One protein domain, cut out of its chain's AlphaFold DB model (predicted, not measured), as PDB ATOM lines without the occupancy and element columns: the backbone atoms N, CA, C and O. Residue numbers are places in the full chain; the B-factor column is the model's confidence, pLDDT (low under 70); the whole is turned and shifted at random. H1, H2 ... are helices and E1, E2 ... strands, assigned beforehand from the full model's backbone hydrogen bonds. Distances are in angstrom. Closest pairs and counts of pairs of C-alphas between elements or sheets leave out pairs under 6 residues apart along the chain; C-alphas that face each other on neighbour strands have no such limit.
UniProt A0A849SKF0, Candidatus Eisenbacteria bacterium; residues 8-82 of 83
ATOM      1  N   ARG A   8     182.392 235.810 195.380       81.19
ATOM      2  CA  ARG A   8     181.199 235.867 196.234       81.19
ATOM      3  C   ARG A   8     181.386 236.819 197.417       81.19
ATOM      4  O   ARG A   8     180.486 237.600 197.699       81.19
ATOM      5  N   ALA A   9     182.535 236.756 198.092       79.69
ATOM      6  CA  ALA A   9     182.837 237.634 199.220       79.69
ATOM      7  C   ALA A   9     182.926 239.106 198.793       79.69
ATOM      8  O   ALA A   9     182.477 239.968 199.536       79.69
ATOM      9  N   LEU A  10     183.433 239.375 197.587       80.19
ATOM     10  CA  LEU A  10     183.490 240.728 197.027       80.19
ATOM     11  C   LEU A  10     182.105 241.285 196.670       80.19
ATOM     12  O   LEU A  10     181.887 242.475 196.812       80.19
ATOM     13  N   ARG A  11     181.171 240.440 196.217       84.38
ATOM     14  CA  ARG A  11     179.832 240.881 195.776       84.38
ATOM     15  C   ARG A  11     178.809 241.028 196.900       84.38
ATOM     16  O   ARG A  11     177.834 241.744 196.734       84.38
ATOM     17  N   LEU A  12     178.954 240.255 197.975       85.12
ATOM     18  CA  LEU A  12     177.920 240.105 199.014       85.12
ATOM     19  C   LEU A  12     178.428 240.425 200.425       85.12
ATOM     20  O   LEU A  12     177.687 240.274 201.398       85.12
ATOM     21  N   GLY A  13     179.709 240.766 200.551       84.06
ATOM     22  CA  GLY A  13     180.326 241.164 201.807       84.06
ATOM     23  C   GLY A  13     180.350 242.682 201.985       84.06
ATOM     24  O   GLY A  13     179.870 243.416 201.127       84.06
ATOM     25  N   PRO A  14     180.925 243.154 203.102       83.69
ATOM     26  CA  PRO A  14     181.334 244.543 203.260       83.69
ATOM     27  C   PRO A  14     182.146 245.023 202.060       83.69
ATOM     28  O   PRO A  14     183.138 244.386 201.696       83.69
ATOM     29  N   SER A  15     181.741 246.147 201.487       83.25
ATOM     30  CA  SER A  15     182.405 246.758 200.346       83.25
ATOM     31  C   SER A  15     182.330 248.278 200.437       83.25
ATOM     32  O   SER A  15     181.468 248.841 201.115       83.25
ATOM     33  N   ASP A  16     183.236 248.921 199.711       88.06
ATOM     34  CA  ASP A  16     183.256 250.361 199.479       88.06
ATOM     35  C   ASP A  16     182.752 250.640 198.052       88.06
ATOM     36  O   ASP A  16     183.408 251.334 197.280       88.06
ATOM     37  N   ASP A  17     181.627 250.025 197.662       88.62
ATOM     38  CA  ASP A  17     181.144 250.093 196.272       88.62
ATOM     39  C   ASP A  17     180.668 251.504 195.898       88.62
ATOM     40  O   ASP A  17     180.809 251.919 194.754       88.62
ATOM     41  N   TYR A  18     180.103 252.253 196.854       89.44
ATOM     42  CA  TYR A  18     179.469 253.562 196.619       89.44
ATOM     43  C   TYR A  18     178.409 253.562 195.493       89.44
ATOM     44  O   TYR A  18     178.072 254.613 194.949       89.44
ATOM     45  N   GLU A  19     177.847 252.393 195.178       89.75
ATOM     46  CA  GLU A  19     176.800 252.209 194.173       89.75
ATOM     47  C   GLU A  19     175.393 252.420 194.753       89.75
ATOM     48  O   GLU A  19     175.149 252.274 195.956       89.75
ATOM     49  N   LEU A  20     174.430 252.724 193.878       89.69
ATOM     50  CA  LEU A  20     173.026 252.881 194.260       89.69
ATOM     51  C   LEU A  20     172.268 251.549 194.171       89.69
ATOM     52  O   LEU A  20     172.139 250.965 193.097       89.69
ATOM     53  N   LEU A  21     171.670 251.121 195.287       90.62
ATOM     54  CA  LEU A  21     170.680 250.043 195.308       90.62
ATOM     55  C   LEU A  21     169.270 250.636 195.324       90.62
ATOM     56  O   LEU A  21     168.858 251.265 196.298       90.62
ATOM     57  N   LEU A  22     168.527 250.425 194.238       90.25
ATOM     58  CA  LEU A  22     167.197 250.994 194.036       90.25
ATOM     59  C   LEU A  22     166.135 249.894 193.976       90.25
ATOM     60  O   LEU A  22     166.334 248.859 193.340       90.25
ATOM     61  N   ALA A  23     164.978 250.160 194.579       91.94
ATOM     62  CA  ALA A  23     163.761 249.393 194.348       91.94
ATOM     63  C   ALA A  23     162.877 250.153 193.356       91.94
ATOM     64  O   ALA A  23     162.662 251.356 193.504       91.94
ATOM     65  N   VAL A  24     162.361 249.454 192.348       90.88
ATOM     66  CA  VAL A  24     161.437 250.031 191.369       90.88
ATOM     67  C   VAL A  24     160.190 249.174 191.253       90.88
ATOM     68  O   VAL A  24     160.242 247.954 191.395       90.88
ATOM     69  N   ASP A  25     159.080 249.833 190.949       91.38
ATOM     70  CA  ASP A  25     157.833 249.185 190.559       91.38
ATOM     71  C   ASP A  25     158.069 248.263 189.336       91.38
ATOM     72  O   ASP A  25     158.580 248.741 188.308       91.38
ATOM     73  N   PRO A  26     157.719 246.962 189.415       88.94
ATOM     74  CA  PRO A  26     157.877 246.013 188.315       88.94
ATOM     75  C   PRO A  26     157.223 246.464 187.004       88.94
ATOM     76  O   PRO A  26     157.801 246.243 185.935       88.94
ATOM     77  N   GLU A  27     156.077 247.148 187.060       90.19
ATOM     78  CA  GLU A  27     155.371 247.632 185.863       90.19
ATOM     79  C   GLU A  27     156.170 248.726 185.139       90.19
ATOM     80  O   GLU A  27     156.087 248.896 183.919       90.19
ATOM     81  N   ARG A  28     157.038 249.432 185.872       87.69
ATOM     82  CA  ARG A  28     157.894 250.513 185.357       87.69
ATOM     83  C   ARG A  28     159.279 250.032 184.930       87.69
ATOM     84  O   ARG A  28     160.070 250.826 184.414       87.69
ATOM     85  N   ARG A  29     159.575 248.736 185.075       85.94
ATOM     86  CA  ARG A  29     160.888 248.142 184.778       85.94
ATOM     87  C   ARG A  29     161.365 248.425 183.354       85.94
ATOM     88  O   ARG A  29     162.521 248.793 183.158       85.94
ATOM     89  N   ARG A  30     160.474 248.308 182.359       80.06
ATOM     90  CA  ARG A  30     160.802 248.596 180.948       80.06
ATOM     91  C   ARG A  30     161.205 250.055 180.737       80.06
ATOM     92  O   ARG A  30     162.166 250.318 180.022       80.06
ATOM     93  N   ALA A  31     160.516 250.991 181.387       80.75
ATOM     94  CA  ALA A  31     160.822 252.415 181.282       80.75
ATOM     95  C   ALA A  31     162.181 252.761 181.914       80.75
ATOM     96  O   ALA A  31     162.903 253.598 181.378       80.75
ATOM     97  N   PHE A  32     162.555 252.089 183.009       76.69
ATOM     98  CA  PHE A  32     163.880 252.228 183.622       76.69
ATOM     99  C   PHE A  32     164.990 251.606 182.770       76.69
ATOM    100  O   PHE A  32     166.017 252.242 182.554       76.69
ATOM    101  N   GLY A  33     164.792 250.385 182.263       70.88
ATOM    102  CA  GLY A  33     165.800 249.694 181.454       70.88
ATOM    103  C   GLY A  33     166.113 250.428 180.149       70.88
ATOM    104  O   GLY A  33     167.278 250.609 179.818       70.88
ATOM    105  N   LEU A  34     165.088 250.915 179.443       59.69
ATOM    106  CA  LEU A  34     165.262 251.594 178.154       59.69
ATOM    107  C   LEU A  34     165.893 252.986 178.282       59.69
ATOM    108  O   LEU A  34     166.684 253.366 177.429       59.69
ATOM    109  N   ARG A  35     165.596 253.736 179.353       59.06
ATOM    110  CA  ARG A  35     166.172 255.077 179.567       59.06
ATOM    111  C   ARG A  35     167.649 255.055 179.964       59.06
ATOM    112  O   ARG A  35     168.328 256.056 179.775       59.06
ATOM    113  N   ASN A  36     168.135 253.940 180.510       57.03
ATOM    114  CA  ASN A  36     169.523 253.812 180.955       57.03
ATOM    115  C   ASN A  36     170.461 253.228 179.890       57.03
ATOM    116  O   ASN A  36     171.667 253.353 180.044       57.03
ATOM    117  N   LEU A  37     169.948 252.645 178.798       54.12
ATOM    118  CA  LEU A  37     170.800 252.172 177.694       54.12
ATOM    119  C   LEU A  37     171.533 253.325 176.985       54.12
ATOM    120  O   LEU A  37     172.645 253.127 176.504       54.12
ATOM    121  N   ASP A  38     170.949 254.526 176.991       56.69
ATOM    122  CA  ASP A  38     171.564 255.745 176.446       56.69
ATOM    123  C   ASP A  38     172.481 256.467 177.453       56.69
ATOM    124  O   ASP A  38     173.170 257.428 177.103       56.69
ATOM    125  N   GLN A  39     172.509 256.029 178.717       61.91
ATOM    126  CA  GLN A  39     173.288 256.660 179.781       61.91
ATOM    127  C   GLN A  39     174.526 255.821 180.112       61.91
ATOM    128  O   GLN A  39     174.505 254.597 180.124       61.91
ATOM    129  N   ARG A  40     175.644 256.493 180.404       71.69
ATOM    130  CA  ARG A  40     176.955 255.862 180.662       71.69
ATOM    131  C   ARG A  40     177.016 255.032 181.953       71.69
ATOM    132  O   ARG A  40     178.084 254.516 182.273       71.69
ATOM    133  N   THR A  41     175.918 254.932 182.697       76.44
ATOM    134  CA  THR A  41     175.868 254.266 183.996       76.44
ATOM    135  C   THR A  41     175.173 252.913 183.854       76.44
ATOM    136  O   THR A  41     173.977 252.877 183.557       76.44
ATOM    137  N   PRO A  42     175.891 251.794 184.054       82.31
ATOM    138  CA  PRO A  42     175.308 250.463 183.968       82.31
ATOM    139  C   PRO A  42     174.185 250.267 184.989       82.31
ATOM    140  O   PRO A  42     174.340 250.590 186.164       82.31
ATOM    141  N   LEU A  43     173.071 249.677 184.554       85.25
ATOM    142  CA  LEU A  43     171.963 249.286 185.424       85.25
ATOM    143  C   LEU A  43     171.705 247.784 185.292       85.25
ATOM    144  O   LEU A  43     171.563 247.266 184.186       85.25
ATOM    145  N   ALA A  44     171.576 247.099 186.429       87.56
ATOM    146  CA  ALA A  44     171.210 245.689 186.489       87.56
ATOM    147  C   ALA A  44     170.042 245.462 187.458       87.56
ATOM    148  O   ALA A  44     170.022 245.981 188.570       87.56
ATOM    149  N   PHE A  45     169.083 244.633 187.045       89.25
ATOM    150  CA  PHE A  45     168.032 244.132 187.928       89.25
ATOM    151  C   PHE A  45     168.510 242.844 188.590       89.25
ATOM    152  O   PHE A  45     168.662 241.833 187.907       89.25
ATOM    153  N   ILE A  46     168.744 242.892 189.901       89.88
ATOM    154  CA  ILE A  46     169.404 241.812 190.653       89.88
ATOM    155  C   ILE A  46     168.459 240.981 191.535       89.88
ATOM    156  O   ILE A  46     168.921 240.088 192.236       89.88
ATOM    157  N   GLY A  47     167.154 241.265 191.522       91.44
ATOM    158  CA  GLY A  47     166.166 240.507 192.292       91.44
ATOM    159  C   GLY A  47     164.812 241.205 192.406       91.44
ATOM    160  O   GLY A  47     164.527 242.165 191.685       91.44
ATOM    161  N   THR A  48     163.994 240.710 193.331       92.12
ATOM    162  CA  THR A  48     162.668 241.228 193.686       92.12
ATOM    163  C   THR A  48     162.552 241.390 195.202       92.12
ATOM    164  O   THR A  48     163.253 240.729 195.967       92.12
ATOM    165  N   LEU A  49     161.681 242.300 195.644       91.88
ATOM    166  CA  LEU A  49     161.294 242.394 197.050       91.88
ATOM    167  C   LEU A  49     160.152 241.414 197.327       91.88
ATOM    168  O   LEU A  49     159.266 241.248 196.491       91.88
ATOM    169  N   THR A  50     160.170 240.808 198.509       90.81
ATOM    170  CA  THR A  50     159.099 239.946 199.011       90.81
ATOM    171  C   THR A  50     158.480 240.559 200.264       90.81
ATOM    172  O   THR A  50     159.006 241.513 200.842       90.81
ATOM    173  N   ASP A  51     157.344 240.014 200.680       92.38
ATOM    174  CA  ASP A  51     156.657 240.370 201.921       92.38
ATOM    175  C   ASP A  51     157.282 239.720 203.169       92.38
ATOM    176  O   ASP A  51     156.950 240.104 204.288       92.38
ATOM    177  N   VAL A  52     158.216 238.776 202.997       90.75
ATOM    178  CA  VAL A  52     158.898 238.071 204.089       90.75
ATOM    179  C   VAL A  52     160.067 238.909 204.628       90.75
ATOM    180  O   VAL A  52     161.099 239.041 203.960       90.75
ATOM    181  N   PRO A  53     159.992 239.435 205.866       87.12
ATOM    182  CA  PRO A  53     161.049 240.278 206.409       87.12
ATOM    183  C   PRO A  53     162.363 239.512 206.596       87.12
ATOM    184  O   PRO A  53     162.397 238.412 207.142       87.12
ATOM    185  N   GLY A  54     163.476 240.122 206.186       83.94
ATOM    186  CA  GLY A  54     164.822 239.592 206.423       83.94
ATOM    187  C   GLY A  54     165.244 238.426 205.522       83.94
ATOM    188  O   GLY A  54     166.414 238.027 205.587       83.94
ATOM    189  N   ALA A  55     164.350 237.924 204.664       83.00
ATOM    190  CA  ALA A  55     164.672 236.917 203.664       83.00
ATOM    191  C   ALA A  55     165.665 237.481 202.639       83.00
ATOM    192  O   ALA A  55     165.444 238.520 202.020       83.00
ATOM    193  N   ARG A  56     166.798 236.794 202.484       86.50
ATOM    194  CA  ARG A  56     167.836 237.107 201.499       86.50
ATOM    195  C   ARG A  56     168.241 235.803 200.848       86.50
ATOM    196  O   ARG A  56     168.874 234.971 201.497       86.50
ATOM    197  N   VAL A  57     167.849 235.624 199.599       89.44
ATOM    198  CA  VAL A  57     168.002 234.366 198.874       89.44
ATOM    199  C   VAL A  57     168.664 234.656 197.536       89.44
ATOM    200  O   VAL A  57     168.358 235.654 196.890       89.44
ATOM    201  N   LEU A  58     169.607 233.803 197.148       89.62
ATOM    202  CA  LEU A  58     170.097 233.741 195.777       89.62
ATOM    203  C   LEU A  58     169.428 232.576 195.085       89.62
ATOM    204  O   LEU A  58     169.509 231.447 195.567       89.62
ATOM    205  N   GLU A  59     168.867 232.844 193.921       88.44
ATOM    206  CA  GLU A  59     168.572 231.787 192.974       88.44
ATOM    207  C   GLU A  59     169.886 231.264 192.386       88.44
ATOM    208  O   GLU A  59     170.782 232.022 191.994       88.44
ATOM    209  N   THR A  60     170.022 229.946 192.359       86.25
ATOM    210  CA  THR A  60     171.141 229.224 191.758       86.25
ATOM    211  C   THR A  60     170.589 228.142 190.827       86.25
ATOM    212  O   THR A  60     169.412 227.795 190.941       86.25
ATOM    213  N   PRO A  61     171.407 227.565 189.927       88.81
ATOM    214  CA  PRO A  61     170.969 226.440 189.098       88.81
ATOM    215  C   PRO A  61     170.435 225.248 189.908       88.81
ATOM    216  O   PRO A  61     169.556 224.538 189.434       88.81
ATOM    217  N   ASP A  62     170.930 225.074 191.137       90.44
ATOM    218  CA  ASP A  62     170.559 223.986 192.046       90.44
ATOM    219  C   ASP A  62     169.400 224.363 192.997       90.44
ATOM    220  O   ASP A  62     169.057 223.596 193.897       90.44
ATOM    221  N   GLY A  63     168.796 225.544 192.814       90.88
ATOM    222  CA  GLY A  63     167.689 226.059 193.622       90.88
ATOM    223  C   GLY A  63     168.053 227.298 194.441       90.88
ATOM    224  O   GLY A  63     168.986 228.038 194.128       90.88
ATOM    225  N   GLU A  64     167.288 227.551 195.496       89.81
ATOM    226  CA  GLU A  64     167.444 228.727 196.349       89.81
ATOM    227  C   GLU A  64     168.495 228.521 197.444       89.81
ATOM    228  O   GLU A  64     168.504 227.515 198.153       89.81
ATOM    229  N   MET A  65     169.364 229.515 197.632       88.81
ATOM    230  CA  MET A  65     170.366 229.515 198.693       88.81
ATOM    231  C   MET A  65     170.217 230.744 199.598       88.81
ATOM    232  O   MET A  65     170.381 231.874 199.124       88.81
ATOM    233  N   PRO A  66     170.016 230.564 200.917       88.94
ATOM    234  CA  PRO A  66     169.966 231.681 201.849       88.94
ATOM    235  C   PRO A  66     171.330 232.376 201.970       88.94
ATOM    236  O   PRO A  66     172.393 231.747 201.991       88.94
ATOM    237  N   ILE A  67     171.305 233.702 202.094       85.62
ATOM    238  CA  ILE A  67     172.498 234.529 202.277       85.62
ATOM    239  C   ILE A  67     172.623 234.923 203.748       85.62
ATOM    240  O   ILE A  67     171.895 235.776 204.256       85.62
ATOM    241  N   ALA A  68     173.633 234.375 204.422       80.06
ATOM    242  CA  ALA A  68     174.074 234.860 205.725       80.06
ATOM    243  C   ALA A  68     174.925 236.134 205.561       80.06
ATOM    244  O   ALA A  68     176.149 236.106 205.700       80.06
ATOM    245  N   ALA A  69     174.293 237.254 205.213       72.12
ATOM    246  CA  ALA A  69     174.996 238.524 205.053       72.12
ATOM    247  C   ALA A  69     175.345 239.135 206.421       72.12
ATOM    248  O   ALA A  69     174.481 239.318 207.284       72.12
ATOM    249  N   ARG A  70     176.626 239.470 206.601       76.19
ATOM    250  CA  ARG A  70     177.145 240.228 207.744       76.19
ATOM    251  C   ARG A  70     177.538 241.612 207.248       76.19
ATOM    252  O   ARG A  70     178.383 241.719 206.366       76.19
ATOM    253  N   GLY A  71     176.910 242.644 207.805       79.31
ATOM    254  CA  GLY A  71     177.281 244.026 207.517       79.31
ATOM    255  C   GLY A  71     178.671 244.362 208.053       79.31
ATOM    256  O   GLY A  71     179.219 243.648 208.901       79.31
ATOM    257  N   PHE A  72     179.228 245.463 207.561       84.19
ATOM    258  CA  PHE A  72     180.407 246.059 208.168       84.19
ATOM    259  C   PHE A  72     180.058 246.638 209.545       84.19
ATOM    260  O   PHE A  72     179.018 247.271 209.712       84.19
ATOM    261  N   ASP A  73     180.926 246.420 210.530       87.00
ATOM    262  CA  ASP A  73     180.780 246.947 211.889       87.00
ATOM    263  C   ASP A  73     182.152 247.424 212.379       87.00
ATOM    264  O   ASP A  73     183.038 246.617 212.680       87.00
ATOM    265  N   HIS A  74     182.315 248.747 212.481       83.81
ATOM    266  CA  HIS A  74     183.549 249.401 212.929       83.81
ATOM    267  C   HIS A  74     184.019 248.939 214.319       83.81
ATOM    268  O   HIS A  74     185.204 249.038 214.644       83.81
ATOM    269  N   LEU A  75     183.110 248.450 215.165       87.69
ATOM    270  CA  LEU A  75     183.391 248.082 216.551       87.69
ATOM    271  C   LEU A  75     183.529 246.569 216.748       87.69
ATOM    272  O   LEU A  75     183.878 246.124 217.847       87.69
ATOM    273  N   ALA A  76     183.312 245.768 215.703       83.25
ATOM    274  CA  ALA A  76     183.375 244.312 215.791       83.25
ATOM    275  C   ALA A  76     184.732 243.805 216.304       83.25
ATOM    276  O   ALA A  76     184.774 242.860 217.094       83.25
ATOM    277  N   ALA A  77     185.835 244.446 215.903       74.00
ATOM    278  CA  ALA A  77     187.177 244.085 216.358       74.00
ATOM    279  C   ALA A  77     187.388 244.384 217.854       74.00
ATOM    280  O   ALA A  77     187.935 243.556 218.579       74.00
ATOM    281  N   LYS A  78     186.882 245.525 218.340       70.62
ATOM    282  CA  LYS A  78     187.027 245.939 219.746       70.62
ATOM    283  C   LYS A  78     186.231 245.044 220.697       70.62
ATOM    284  O   LYS A  78     186.720 244.693 221.763       70.62
ATOM    285  N   ARG A  79     185.041 244.601 220.279       70.06
ATOM    286  CA  ARG A  79     184.186 243.692 221.062       70.06
ATOM    287  C   ARG A  79     184.772 242.292 221.257       70.06
ATOM    288  O   ARG A  79     184.421 241.629 222.227       70.06
ATOM    289  N   ARG A  80     185.625 241.816 220.342       63.19
ATOM    290  CA  ARG A  80     186.268 240.494 220.458       63.19
ATOM    291  C   ARG A  80     187.428 240.478 221.448       63.19
ATOM    292  O   ARG A  80     187.685 239.435 222.017       63.19
ATOM    293  N   ALA A  81     188.096 241.611 221.657       60.44
ATOM    294  CA  ALA A  81     189.227 241.725 222.578       60.44
ATOM    295  C   ALA A  81     188.815 241.865 224.060       60.44
ATOM    296  O   ALA A  81     189.674 241.891 224.930       60.44
ATOM    297  N   GLN A  82     187.515 241.997 224.340       57.34
ATOM    298  CA  GLN A  82     186.952 242.195 225.685       57.34
ATOM    299  C   GLN A  82     186.189 240.965 226.211       57.34
ATOM    300  O   GLN A  82     185.530 241.052 227.245       57.34
TER     301      GLN A  82
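Overview. This is residues 8 to 82 of the 83 residues of a protein of Candidatus Eisenbacteria bacterium (UniProt A0A849SKF0). With little regular structure, the model is a loosely looping chain with H2 toward one end, the hairpin E1 and E2 at one side, and a tail, residues 74 to 82, sticking out at the other end. Of 75 printed residues, 29 are in named elements, ordered H1, H2, E1, E2, H3; the class is mixed, the sheet E1 - E2 antiparallel. It is only just loose, close to extended, with a radius of gyration of the C-alphas of 16.6 A, spanning 53 by 31 by 24 A.

Arrangement. H1, residues 8 to 12, and H2, residues 26 to 36, are apart. E1, residues 57 to 60, and E2, residues 63 to 66, form a hairpin at 148 degrees, with N 58 and O 65 within hydrogen-bond range at 2.9 A. H3, residues 76 to 80, touches no helix. O i to N i+4 pairs are within range throughout H1, 5 of 7 in H2 and 0 of 1 in H3, which has 1 of 2 O i to N i+3.

Along the chain. H1 begins at C-alpha 8 (181.199, 235.867, 196.234); H2 measures 15.8 A; H3 ends at C-alpha 80 (186.268, 240.494, 220.458).

Size, cuts and confidence. The printed part has no cut. Links H1 to H2 and H2 to E1 are long. Residues 34 to 39 and 80 to 82 have pLDDT under 70.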